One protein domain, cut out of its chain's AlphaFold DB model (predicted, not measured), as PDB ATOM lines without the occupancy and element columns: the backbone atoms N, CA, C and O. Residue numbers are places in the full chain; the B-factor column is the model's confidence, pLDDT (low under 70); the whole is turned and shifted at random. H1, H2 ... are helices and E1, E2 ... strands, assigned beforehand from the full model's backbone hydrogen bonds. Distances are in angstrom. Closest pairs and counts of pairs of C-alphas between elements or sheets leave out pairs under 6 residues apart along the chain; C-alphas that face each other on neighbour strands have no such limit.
ATOM      1  N   GLN A  91      84.598 106.917  71.496       90.75
ATOM      2  CA  GLN A  91      83.967 106.279  72.647       90.75
ATOM      3  C   GLN A  91      84.565 106.776  73.967       90.75
ATOM      4  O   GLN A  91      83.831 106.952  74.935       90.75
ATOM      5  N   ASP A  92      85.872 107.043  74.012       89.06
ATOM      6  CA  ASP A  92      86.506 107.619  75.199       89.06
ATOM      7  C   ASP A  92      85.978 109.029  75.481       89.06
ATOM      8  O   ASP A  92      85.671 109.341  76.630       89.06
ATOM      9  N   ALA A  93      85.786 109.843  74.439       90.12
ATOM     10  CA  ALA A  93      85.177 111.169  74.541       90.12
ATOM     11  C   ALA A  93      83.736 111.107  75.079       90.12
ATOM     12  O   ALA A  93      83.381 111.842  76.001       90.12
ATOM     13  N   ARG A  94      82.912 110.188  74.557       91.06
ATOM     14  CA  ARG A  94      81.531 109.976  75.030       91.06
ATOM     15  C   ARG A  94      81.484 109.466  76.469       91.06
ATOM     16  O   ARG A  94      80.641 109.910  77.248       91.06
ATOM     17  N   ASN A  95      82.404 108.574  76.831       89.56
ATOM     18  CA  ASN A  95      82.534 108.085  78.198       89.56
ATOM     19  C   ASN A  95      82.930 109.230  79.135       89.56
ATOM     20  O   ASN A  95      82.294 109.413  80.166       89.56
ATOM     21  N   PHE A  96      83.924 110.042  78.762       88.50
ATOM     22  CA  PHE A  96      84.327 111.201  79.556       88.50
ATOM     23  C   PHE A  96      83.150 112.151  79.783       88.50
ATOM     24  O   PHE A  96      82.844 112.473  80.926       88.50
ATOM     25  N   ALA A  97      82.437 112.528  78.719       86.88
ATOM     26  CA  ALA A  97      81.276 113.412  78.806       86.88
ATOM     27  C   ALA A  97      80.155 112.872  79.714       86.88
ATOM     28  O   ALA A  97      79.444 113.654  80.332       86.88
ATOM     29  N   SER A  98      80.009 111.546  79.810       82.50
ATOM     30  CA  SER A  98      78.979 110.903  80.641       82.50
ATOM     31  C   SER A  98      79.344 110.811  82.126       82.50
ATOM     32  O   SER A  98      78.455 110.695  82.964       82.50
ATOM     33  N   PHE A  99      80.638 110.795  82.463       74.44
ATOM     34  CA  PHE A  99      81.106 110.512  83.828       74.44
ATOM     35  C   PHE A  99      81.839 111.677  84.494       74.44
ATOM     36  O   PHE A  99      82.051 111.648  85.708       74.44
ATOM     37  N   HIS A 100      82.276 112.674  83.725       77.62
ATOM     38  CA  HIS A 100      83.041 113.786  84.261       77.62
ATOM     39  C   HIS A 100      82.125 114.884  84.795       77.62
ATOM     40  O   HIS A 100      81.189 115.305  84.124       77.62
ATOM     41  N   LYS A 101      82.433 115.373  85.998       76.12
ATOM     42  CA  LYS A 101      81.782 116.561  86.549       76.12
ATOM     43  C   LYS A 101      82.446 117.802  85.986       76.12
ATOM     44  O   LYS A 101      83.657 117.958  86.133       76.12
ATOM     45  N   PHE A 102      81.661 118.692  85.400       76.12
ATOM     46  CA  PHE A 102      82.180 119.941  84.861       76.12
ATOM     47  C   PHE A 102      82.353 121.002  85.949       76.12
ATOM     48  O   PHE A 102      81.761 120.930  87.031       76.12
ATOM     49  N   VAL A 103      83.201 121.996  85.685       73.00
ATOM     50  CA  VAL A 103      83.520 123.017  86.688       73.00
ATOM     51  C   VAL A 103      82.260 123.795  87.074       73.00
ATOM     52  O   VAL A 103      81.543 124.342  86.232       73.00
ATOM     53  N   GLY A 104      82.012 123.865  88.384       71.50
ATOM     54  CA  GLY A 104      80.861 124.559  88.961       71.50
ATOM     55  C   GLY A 104      79.567 123.747  88.965       71.50
ATOM     56  O   GLY A 104      78.555 124.272  89.419       71.50
ATOM     57  N   GLU A 105      79.591 122.500  88.493       73.31
ATOM     58  CA  GLU A 105      78.450 121.591  88.531       73.31
ATOM     59  C   GLU A 105      78.222 121.013  89.933       73.31
ATOM     60  O   GLU A 105      79.170 120.625  90.623       73.31
ATOM     61  N   VAL A 106      76.960 120.970  90.367       71.25
ATOM     62  CA  VAL A 106      76.594 120.598  91.750       71.25
ATOM     63  C   VAL A 106      75.927 119.234  91.850       71.25
ATOM     64  O   VAL A 106      76.006 118.580  92.890       71.25
ATOM     65  N   ASP A 107      75.263 118.798  90.785       67.62
ATOM     66  CA  ASP A 107      74.588 117.511  90.701       67.62
ATOM     67  C   ASP A 107      75.390 116.515  89.856       67.62
ATOM     68  O   ASP A 107      76.169 116.883  88.994       67.62
ATOM     69  N   ASN A 108      75.205 115.217  90.113       63.38
ATOM     70  CA  ASN A 108      75.723 114.155  89.235       63.38
ATOM     71  C   ASN A 108      74.748 113.856  88.074       63.38
ATOM     72  O   ASN A 108      74.884 112.829  87.418       63.38
ATOM     73  N   HIS A 109      73.701 114.674  87.910       57.59
ATOM     74  CA  HIS A 109      72.531 114.407  87.060       57.59
ATOM     75  C   HIS A 109      72.295 115.506  86.025       57.59
ATOM     76  O   HIS A 109      71.168 115.758  85.597       57.59
ATOM     77  N   SER A 110      73.351 116.196  85.639       66.62
ATOM     78  CA  SER A 110      73.314 117.105  84.514       66.62
ATOM     79  C   SER A 110      72.919 116.341  83.241       66.62
ATOM     80  O   SER A 110      73.480 115.309  82.868       66.62
ATOM     81  N   ASN A 111      71.863 116.828  82.588       76.56
ATOM     82  CA  ASN A 111      71.239 116.160  81.450       76.56
ATOM     83  C   ASN A 111      71.966 116.551  80.163       76.56
ATOM     84  O   ASN A 111      71.405 117.251  79.319       76.56
ATOM     85  N   TYR A 112      73.232 116.161  80.028       82.00
ATOM     86  CA  TYR A 112      73.973 116.357  78.788       82.00
ATOM     87  C   TYR A 112      73.666 115.237  77.799       82.00
ATOM     88  O   TYR A 112      73.649 114.056  78.136       82.00
ATOM     89  N   THR A 113      73.484 115.604  76.539       89.00
ATOM     90  CA  THR A 113      73.502 114.674  75.414       89.00
ATOM     91  C   THR A 113      74.667 115.044  74.516       89.00
ATOM     92  O   THR A 113      74.731 116.171  74.021       89.00
ATOM     93  N   VAL A 114      75.583 114.100  74.288       92.38
ATOM     94  CA  VAL A 114      76.634 114.264  73.278       92.38
ATOM     95  C   VAL A 114      75.990 114.210  71.900       92.38
ATOM     96  O   VAL A 114      75.506 113.162  71.470       92.38
ATOM     97  N   THR A 115      76.000 115.338  71.205       94.94
ATOM     98  CA  THR A 115      75.385 115.489  69.880       94.94
ATOM     99  C   THR A 115      76.365 115.235  68.744       94.94
ATOM    100  O   THR A 115      75.959 114.743  67.694       94.94
ATOM    101  N   SER A 116      77.655 115.501  68.955       94.75
ATOM    102  CA  SER A 116      78.694 115.297  67.947       94.75
ATOM    103  C   SER A 116      80.050 115.035  68.599       94.75
ATOM    104  O   SER A 116      80.353 115.585  69.656       94.75
ATOM    105  N   VAL A 117      80.875 114.225  67.932       94.44
ATOM    106  CA  VAL A 117      82.298 114.042  68.228       94.44
ATOM    107  C   VAL A 117      83.054 114.122  66.908       94.44
ATOM    108  O   VAL A 117      82.734 113.391  65.974       94.44
ATOM    109  N   GLN A 118      84.018 115.032  66.806       93.81
ATOM    110  CA  GLN A 118      84.759 115.284  65.572       93.81
ATOM    111  C   GLN A 118      86.248 115.411  65.858       93.81
ATOM    112  O   GLN A 118      86.653 116.088  66.799       93.81
ATOM    113  N   PHE A 119      87.063 114.792  65.010       91.38
ATOM    114  CA  PHE A 119      88.509 114.960  65.032       91.38
ATOM    115  C   PHE A 119      88.909 115.945  63.942       91.38
ATOM    116  O   PHE A 119      88.570 115.753  62.776       91.38
ATOM    117  N   MET A 120      89.616 117.000  64.327       92.56
ATOM    118  CA  MET A 120      90.046 118.068  63.424       92.56
ATOM    119  C   MET A 120      91.361 118.674  63.897       92.56
ATOM    120  O   MET A 120      91.850 118.348  64.979       92.56
ATOM    121  N   ASN A 121      91.960 119.536  63.081       92.12
ATOM    122  CA  ASN A 121      93.138 120.271  63.522       92.12
ATOM    123  C   ASN A 121      92.751 121.383  64.516       92.12
ATOM    124  O   ASN A 121      91.628 121.897  64.515       92.12
ATOM    125  N   SER A 122      93.694 121.754  65.379       91.00
ATOM    126  CA  SER A 122      93.498 122.770  66.416       91.00
ATOM    127  C   SER A 122      93.018 124.113  65.861       91.00
ATOM    128  O   SER A 122      92.172 124.776  66.462       91.00
ATOM    129  N   LYS A 123      93.501 124.499  64.675       90.94
ATOM    130  CA  LYS A 123      93.106 125.743  64.007       90.94
ATOM    131  C   LYS A 123      91.621 125.768  63.636       90.94
ATOM    132  O   LYS A 123      90.967 126.796  63.790       90.94
ATOM    133  N   GLU A 124      91.092 124.668  63.116       92.81
ATOM    134  CA  GLU A 124      89.674 124.513  62.780       92.81
ATOM    135  C   GLU A 124      88.806 124.519  64.032       92.81
ATOM    136  O   GLU A 124      87.816 125.249  64.074       92.81
ATOM    137  N   ALA A 125      89.226 123.802  65.078       94.50
ATOM    138  CA  ALA A 125      88.547 123.832  66.368       94.50
ATOM    139  C   ALA A 125      88.507 125.256  66.944       94.50
ATOM    140  O   ALA A 125      87.460 125.714  67.397       94.50
ATOM    141  N   GLY A 126      89.615 125.996  66.857       95.88
ATOM    142  CA  GLY A 126      89.672 127.375  67.328       95.88
ATOM    143  C   GLY A 126      88.740 128.321  66.568       95.88
ATOM    144  O   GLY A 126      88.113 129.184  67.175       95.88
ATOM    145  N   LYS A 127      88.563 128.117  65.256       96.38
ATOM    146  CA  LYS A 127      87.563 128.858  64.463       96.38
ATOM    147  C   LYS A 127      86.130 128.515  64.863       96.38
ATOM    148  O   LYS A 127      85.299 129.412  64.915       96.38
ATOM    149  N   LEU A 128      85.838 127.239  65.121       93.88
ATOM    150  CA  LEU A 128      84.512 126.793  65.561       93.88
ATOM    151  C   LEU A 128      84.122 127.422  66.907       93.88
ATOM    152  O   LEU A 128      82.959 127.752  67.124       93.88
ATOM    153  N   LEU A 129      85.101 127.576  67.799       94.12
ATOM    154  CA  LEU A 129      84.914 128.044  69.174       94.12
ATOM    155  C   LEU A 129      85.185 129.540  69.367       94.12
ATOM    156  O   LEU A 129      85.039 130.027  70.485       94.12
ATOM    157  N   ASP A 130      85.609 130.236  68.309       94.75
ATOM    158  CA  ASP A 130      86.091 131.621  68.346       94.75
ATOM    159  C   ASP A 130      87.137 131.863  69.456       94.75
ATOM    160  O   ASP A 130      87.112 132.852  70.187       94.75
ATOM    161  N   THR A 131      88.051 130.904  69.642       93.06
ATOM    162  CA  THR A 131      89.077 130.957  70.693       93.06
ATOM    163  C   THR A 131      90.326 130.160  70.327       93.06
ATOM    164  O   THR A 131      90.298 129.277  69.475       93.06
ATOM    165  N   SER A 132      91.449 130.445  70.985       94.19
ATOM    166  CA  SER A 132      92.653 129.621  70.853       94.19
ATOM    167  C   SER A 132      92.541 128.358  71.708       94.19
ATOM    168  O   SER A 132      92.139 128.421  72.868       94.19
ATOM    169  N   ILE A 133      92.953 127.213  71.158       94.12
ATOM    170  CA  ILE A 133      92.952 125.919  71.863       94.12
ATOM    171  C   ILE A 133      94.225 125.724  72.710       94.12
ATOM    172  O   ILE A 133      94.293 124.822  73.540       94.12
ATOM    173  N   GLY A 134      95.251 126.564  72.520       92.25
ATOM    174  CA  GLY A 134      96.500 126.492  73.291       92.25
ATOM    175  C   GLY A 134      97.461 125.368  72.872       92.25
ATOM    176  O   GLY A 134      98.371 125.026  73.627       92.25
ATOM    177  N   VAL A 135      97.280 124.800  71.676       90.19
ATOM    178  CA  VAL A 135      98.199 123.834  71.038       90.19
ATOM    179  C   VAL A 135      98.531 124.288  69.612       90.19
ATOM    180  O   VAL A 135      98.024 125.320  69.172       90.19
ATOM    181  N   ALA A 136      99.426 123.593  68.901       88.94
ATOM    182  CA  ALA A 136      99.831 124.038  67.569       88.94
ATOM    183  C   ALA A 136      98.685 123.876  66.559       88.94
ATOM    184  O   ALA A 136      97.938 122.904  66.616       88.94
ATOM    185  N   ASP A 137      98.586 124.792  65.588       88.44
ATOM    186  CA  ASP A 137      97.513 124.832  64.577       88.44
ATOM    187  C   ASP A 137      97.248 123.481  63.890       88.44
ATOM    188  O   ASP A 137      96.102 123.172  63.566       88.44
ATOM    189  N   ALA A 138      98.306 122.701  63.650       86.50
ATOM    190  CA  ALA A 138      98.263 121.418  62.952       86.50
ATOM    191  C   ALA A 138      98.017 120.208  63.873       86.50
ATOM    192  O   ALA A 138      97.847 119.098  63.368       86.50
ATOM    193  N   ASP A 139      98.010 120.396  65.195       87.31
ATOM    194  CA  ASP A 139      97.809 119.303  66.143       87.31
ATOM    195  C   ASP A 139      96.379 118.765  66.037       87.31
ATOM    196  O   ASP A 139      95.411 119.523  65.923       87.31
ATOM    197  N   LEU A 140      96.253 117.438  66.088       89.06
ATOM    198  CA  LEU A 140      94.964 116.760  66.084       89.06
ATOM    199  C   LEU A 140      94.273 116.941  67.437       89.06
ATOM    200  O   LEU A 140      94.833 116.599  68.481       89.06
ATOM    201  N   VAL A 141      93.027 117.394  67.407       92.19
ATOM    202  CA  VAL A 141      92.164 117.528  68.580       92.19
ATOM    203  C   VAL A 141      90.829 116.823  68.354       92.19
ATOM    204  O   VAL A 141      90.393 116.633  67.219       92.19
ATOM    205  N   CYS A 142      90.181 116.424  69.444       95.62
ATOM    206  CA  CYS A 142      88.834 115.864  69.458       95.62
ATOM    207  C   CYS A 142      87.874 116.896  70.055       95.62
ATOM    208  O   CYS A 142      88.011 117.259  71.222       95.62
ATOM    209  N   VAL A 143      86.919 117.372  69.260       96.56
ATOM    210  CA  VAL A 143      85.874 118.309  69.678       96.56
ATOM    211  C   VAL A 143      84.587 117.536  69.937       96.56
ATOM    212  O   VAL A 143      84.081 116.835  69.061       96.56
ATOM    213  N   VAL A 144      84.040 117.685  71.139       96.31
ATOM    214  CA  VAL A 144      82.785 117.071  71.569       96.31
ATOM    215  C   VAL A 144      81.751 118.166  71.766       96.31
ATOM    216  O   VAL A 144      81.936 119.032  72.615       96.31
ATOM    217  N   GLU A 145      80.658 118.114  71.008       94.75
ATOM    218  CA  GLU A 145      79.510 119.009  71.170       94.75
ATOM    219  C   GLU A 145      78.444 118.342  72.039       94.75
ATOM    220  O   GLU A 145      77.997 117.220  71.766       94.75
ATOM    221  N   MET A 146      77.975 119.056  73.052       92.12
ATOM    222  CA  MET A 146      76.965 118.591  73.992       92.12
ATOM    223  C   MET A 146      75.825 119.598  74.105       92.12
ATOM    224  O   MET A 146      76.042 120.803  74.048       92.12
ATOM    225  N   LYS A 147      74.604 119.114  74.334       90.38
ATOM    226  CA  LYS A 147      73.434 119.953  74.643       90.38
ATOM    227  C   LYS A 147      72.801 119.498  75.941       90.38
ATOM    228  O   LYS A 147      72.800 118.300  76.213       90.38
ATOM    229  N   GLY A 148      72.269 120.424  76.733       84.38
ATOM    230  CA  GLY A 148      71.650 120.046  77.995       84.38
ATOM    231  C   GLY A 148      71.420 121.179  78.981       84.38
ATOM    232  O   GLY A 148      71.617 122.360  78.702       84.38
ATOM    233  N   SER A 149      71.015 120.779  80.179       78.31
ATOM    234  CA  SER A 149      70.867 121.650  81.343       78.31
ATOM    235  C   SER A 149      71.804 121.188  82.451       78.31
ATOM    236  O   SER A 149      71.874 119.985  82.716       78.31
ATOM    237  N   ARG A 150      72.465 122.129  83.132       76.50
ATOM    238  CA  ARG A 150      73.333 121.843  84.278       76.50
ATOM    239  C   ARG A 150      72.995 122.723  85.466       76.50
ATOM    240  O   ARG A 150      72.718 123.912  85.309       76.50
ATOM    241  N   THR A 151      73.063 122.164  86.662       76.06
ATOM    242  CA  THR A 151      72.954 122.967  87.877       76.06
ATOM    243  C   THR A 151      74.319 123.540  88.202       76.06
ATOM    244  O   THR A 151      75.289 122.793  88.295       76.06
ATOM    245  N   PHE A 152      74.405 124.861  88.369       74.38
ATOM    246  CA  PHE A 152      75.642 125.515  88.778       74.38
ATOM    247  C   PHE A 152      75.501 126.241  90.111       74.38
ATOM    248  O   PHE A 152      74.427 126.733  90.462       74.38
ATOM    249  N   ILE A 153      76.620 126.361  90.825       70.25
ATOM    250  CA  ILE A 153      76.768 127.382  91.864       70.25
ATOM    251  C   ILE A 153      77.290 128.642  91.176       70.25
ATOM    252  O   ILE A 153      78.428 128.685  90.715       70.25
ATOM    253  N   LEU A 154      76.452 129.675  91.101       63.53
ATOM    254  CA  LEU A 154      76.887 131.028  90.767       63.53
ATOM    255  C   LEU A 154      76.565 131.943  91.943       63.53
ATOM    256  O   LEU A 154      75.459 131.902  92.472       63.53
ATOM    257  N   GLY A 155      77.518 132.803  92.298       61.78
ATOM    258  CA  GLY A 155      77.313 133.861  93.284       61.78
ATOM    259  C   GLY A 155      77.588 133.462  94.743       61.78
ATOM    260  O   GLY A 155      77.722 132.283  95.068       61.78
ATOM    261  N   PRO A 156      77.711 134.467  95.630       59.16
ATOM    262  CA  PRO A 156      78.044 134.283  97.046       59.16
ATOM    263  C   PRO A 156      76.933 133.594  97.852       59.16
ATOM    264  O   PRO A 156      77.166 133.157  98.974       59.16
ATOM    265  N   ASP A 157      75.724 133.508  97.303       69.75
ATOM    266  CA  ASP A 157      74.539 132.986  97.972       69.75
ATOM    267  C   ASP A 157      74.350 131.465  97.824       69.75
ATOM    268  O   ASP A 157      73.363 130.938  98.336       69.75
ATOM    269  N   ASN A 158      75.302 130.745  97.204       62.16
ATOM    270  CA  ASN A 158      75.333 129.273  97.101       62.16
ATOM    271  C   ASN A 158      74.018 128.644  96.612       62.16
ATOM    272  O   ASN A 158      73.679 127.507  96.951       62.16
ATOM    273  N   LYS A 159      73.241 129.383  95.817       64.69
ATOM    274  CA  LYS A 159      71.986 128.869  95.281       64.69
ATOM    275  C   LYS A 159      72.297 128.015  94.067       64.69
ATOM    276  O   LYS A 159      72.688 128.537  93.024       64.69
ATOM    277  N   ASN A 160      72.086 126.710  94.220       69.94
ATOM    278  CA  ASN A 160      72.104 125.714  93.151       69.94
ATOM    279  C   ASN A 160      71.007 126.044  92.139       69.94
ATOM    280  O   ASN A 160      69.892 125.529  92.216       69.94
ATOM    281  N   THR A 161      71.303 126.967  91.233       68.75
ATOM    282  CA  THR A 161      70.347 127.437  90.241       68.75
ATOM    283  C   THR A 161      70.584 126.627  88.975       68.75
ATOM    284  O   THR A 161      71.697 126.657  88.440       68.75
ATOM    285  N   PRO A 162      69.579 125.888  88.475       72.12
ATOM    286  CA  PRO A 162      69.680 125.253  87.175       72.12
ATOM    287  C   PRO A 162      69.900 126.319  86.108       72.12
ATOM    288  O   PRO A 162      69.117 127.264  85.998       72.12
ATOM    289  N   GLY A 163      70.943 126.164  85.303       73.94
ATOM    290  CA  GLY A 163      71.075 126.931  84.080       73.94
ATOM    291  C   GLY A 163      71.196 126.031  82.873       73.94
ATOM    292  O   GLY A 163      71.866 125.000  82.857       73.94
ATOM    293  N   THR A 164      70.500 126.450  81.833       73.69
ATOM    294  CA  THR A 164      70.528 125.769  80.548       73.69
ATOM    295  C   THR A 164      71.564 126.459  79.679       73.69
ATOM    296  O   THR A 164      71.698 127.681  79.721       73.69
ATOM    297  N   PHE A 165      72.317 125.678  78.921       77.38
ATOM    298  CA  PHE A 165      73.173 126.175  77.851       77.38
ATOM    299  C   PHE A 165      72.633 125.580  76.554       77.38
ATOM    300  O   PHE A 165      72.164 124.440  76.531       77.38
ATOM    301  N   ALA A 166      72.661 126.355  75.472       84.69
ATOM    302  CA  ALA A 166      72.219 125.851  74.180       84.69
ATOM    303  C   ALA A 166      73.161 124.743  73.686       84.69
ATOM    304  O   ALA A 166      72.700 123.691  73.238       84.69
ATOM    305  N   THR A 167      74.469 124.974  73.840       89.56
ATOM    306  CA  THR A 167      75.534 124.060  73.430       89.56
ATOM    307  C   THR A 167      76.754 124.214  74.346       89.56
ATOM    308  O   THR A 167      77.106 125.313  74.758       89.56
ATOM    309  N   SER A 168      77.419 123.110  74.667       90.56
ATOM    310  CA  SER A 168      78.709 123.057  75.357       90.56
ATOM    311  C   SER A 168      79.711 122.315  74.483       90.56
ATOM    312  O   SER A 168      79.332 121.401  73.748       90.56
ATOM    313  N   TYR A 169      80.977 122.701  74.568       94.06
ATOM    314  CA  TYR A 169      82.058 122.067  73.835       94.06
ATOM    315  C   TYR A 169      83.180 121.640  74.768       94.06
ATOM    316  O   TYR A 169      83.635 122.414  75.614       94.06
ATOM    317  N   LEU A 170      83.672 120.425  74.549       94.75
ATOM    318  CA  LEU A 170      84.919 119.938  75.122       94.75
ATOM    319  C   LEU A 170      85.922 119.742  73.999       94.75
ATOM    320  O   LEU A 170      85.577 119.193  72.953       94.75
ATOM    321  N   VAL A 171      87.161 120.156  74.223       95.75
ATOM    322  CA  VAL A 171      88.254 119.923  73.281       95.75
ATOM    323  C   VAL A 171      89.324 119.112  73.973       95.75
ATOM    324  O   VAL A 171      89.863 119.547  74.986       95.75
ATOM    325  N   PHE A 172      89.644 117.952  73.415       95.62
ATOM    326  CA  PHE A 172      90.688 117.067  73.909       95.62
ATOM    327  C   PHE A 172      91.865 117.025  72.941       95.62
ATOM    328  O   PHE A 172      91.694 117.120  71.728       95.62
ATOM    329  N   ASP A 173      93.060 116.805  73.471       92.69
ATOM    330  CA  ASP A 173      94.210 116.385  72.683       92.69
ATOM    331  C   ASP A 173      93.902 115.030  72.027       92.69
ATOM    332  O   ASP A 173      93.574 114.058  72.711       92.69
ATOM    333  N   GLY A 174      93.975 114.957  70.697       86.75
ATOM    334  CA  GLY A 174      93.514 113.790  69.940       86.75
ATOM    335  C   GLY A 174      94.373 112.539  70.135       86.75
ATOM    336  O   GLY A 174      93.926 111.439  69.826       86.75
ATOM    337  N   GLN A 175      95.596 112.681  70.656       85.62
ATOM    338  CA  GLN A 175      96.488 111.551  70.917       85.62
ATOM    339  C   GLN A 175      96.343 111.037  72.347       85.62
ATOM    340  O   GLN A 175      96.195 109.836  72.561       85.62
ATOM    341  N   SER A 176      96.385 111.944  73.322       85.81
ATOM    342  CA  SER A 176      96.430 111.618  74.751       85.81
ATOM    343  C   SER A 176      95.067 111.615  75.439       85.81
ATOM    344  O   SER A 176      94.938 111.020  76.506       85.81
ATOM    345  N   GLY A 177      94.058 112.275  74.865       89.06
ATOM    346  CA  GLY A 177      92.750 112.451  75.496       89.06
ATOM    347  C   GLY A 177      92.736 113.474  76.630       89.06
ATOM    348  O   GLY A 177      91.780 113.519  77.400       89.06
ATOM    349  N   ASN A 178      93.783 114.291  76.765       90.62
ATOM    350  CA  ASN A 178      93.815 115.359  77.761       90.62
ATOM    351  C   ASN A 178      92.805 116.448  77.398       90.62
ATOM    352  O   ASN A 178      92.840 116.952  76.279       90.62
ATOM    353  N   LEU A 179      91.948 116.841  78.341       93.00
ATOM    354  CA  LEU A 179      91.050 117.981  78.157       93.00
ATOM    355  C   LEU A 179      91.877 119.273  78.067       93.00
ATOM    356  O   LEU A 179      92.666 119.577  78.961       93.00
ATOM    357  N   LEU A 180      91.697 120.011  76.977       93.38
ATOM    358  CA  LEU A 180      92.377 121.268  76.671       93.38
ATOM    359  C   LEU A 180      91.471 122.470  76.943       93.38
ATOM    360  O   LEU A 180      91.914 123.455  77.526       93.38
ATOM    361  N   VAL A 181      90.205 122.387  76.521       94.00
ATOM    362  CA  VAL A 181      89.226 123.477  76.633       94.00
ATOM    363  C   VAL A 181      87.869 122.916  77.044       94.00
ATOM    364  O   VAL A 181      87.399 121.935  76.471       94.00
ATOM    365  N   GLU A 182      87.226 123.586  77.997       91.31
ATOM    366  CA  GLU A 182      85.791 123.489  78.273       91.31
ATOM    367  C   GLU A 182      85.166 124.850  77.936       91.31
ATOM    368  O   GLU A 182      85.617 125.878  78.442       91.31
ATOM    369  N   SER A 183      84.153 124.871  77.069       88.62
ATOM    370  CA  SER A 183      83.464 126.099  76.660       88.62
ATOM    371  C   SER A 183      81.952 125.931  76.712       88.62
ATOM    372  O   SER A 183      81.411 124.890  76.346       88.62
ATOM    373  N   LEU A 184      81.258 126.981  77.147       84.94
ATOM    374  CA  LEU A 184      79.805 127.010  77.278       84.94
ATOM    375  C   LEU A 184      79.257 128.107  76.389       84.94
ATOM    376  O   LEU A 184      79.540 129.284  76.615       84.94
ATOM    377  N   ASN A 185      78.428 127.724  75.430       79.56
ATOM    378  CA  ASN A 185      77.684 128.666  74.619       79.56
ATOM    379  C   ASN A 185      76.258 128.778  75.176       79.56
ATOM    380  O   ASN A 185      75.489 127.808  75.168       79.56
ATOM    381  N   ARG A 186      75.950 129.943  75.752       62.31
ATOM    382  CA  ARG A 186      74.659 130.232  76.388       62.31
ATOM    383  C   ARG A 186      73.676 130.819  75.393       62.31
ATOM    384  O   ARG A 186      74.072 131.754  74.669       62.31
TER     385      ARG A 186
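What this domain is: This is residues 91 to 186 of the 186 residues of an uncharacterized protein of Ktedonobacteraceae bacterium (UniProt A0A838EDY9). Look first for a twisted sheet of four antiparallel strands with one short helix on each face, H1 over one and H2 over the other. The long inner strands E2 and E3 bend sharply, and beyond their bends they run on as a two-stranded hairpin arm toward one end of the model. The 96 printed residues include two named helices and four named strands, in the order H1 E1 H2 E2 E3 E4 along the chain, while the sheet runs E1 E2 E3 E4. The class is mixed, helices and strands. The whole is compact, with a radius of gyration of the C-alphas of 13.8 A, yet elongated, spanning 43 by 25 by 20 A.

How they stand to each other: Start at the inner strands E2, residues 140 to 153, and E3, residues 160 to 173, an antiparallel hairpin where N 144 and O 170 are 2.8 A apart, within hydrogen-bond range. E2 bends by 87 degrees at residue 149 and E3 by 83 degrees at residue 164. Edge strand E1, residues 111 to 121, bends by 51 degrees at residue 115 and is antiparallel to E2, with N 113 and O 147 2.8 A apart. At the other edge, E4, residues 179 to 185, forms a hairpin with E3, with N 183 and O 169 2.9 A apart. E2, E3 and E4 form a meander, each strand the antiparallel neighbour of the one before. H1, residues 91 to 99, is on the sheet at a height of 7.9 A, along the strands and only just over E2, on which 3 of its C-alphas fall. Its closest C-alpha pair with E1 is Arg 94 and Val 114, 6.7 A. H2, residues 122 to 129, is on the opposite face at a height of 8.5 A, over E2, at 26 degrees to it on the local plane. Its closest C-alpha pair with E2 is Ser 122 and Val 141, 5.8 A. These are three layers, with helices on both faces of the sheet; H1 and H2 are apart. In both helices every O i to N i+4 pair is within hydrogen-bond range.

Where its parts are: Find C-alpha 140 at (94.964, 116.760, 66.084); from there E2 runs 33.3 A to C-alpha 153. E3 measures 31.5 A, E1 28.6 A and E4 17.5 A, ending at C-alpha 185, (77.684, 128.666, 74.619). H1 begins at C-alpha 91, (83.967, 106.279, 72.647).

The domain as a whole: The farthest C-alphas, Ala 138 and Asp 157, are 43.9 A apart. The printed part has no cut, and the link from H1 to E1 is long, with 11 residues. Confidence is under 70 at residues 107 to 110, 154 to 161 and 186.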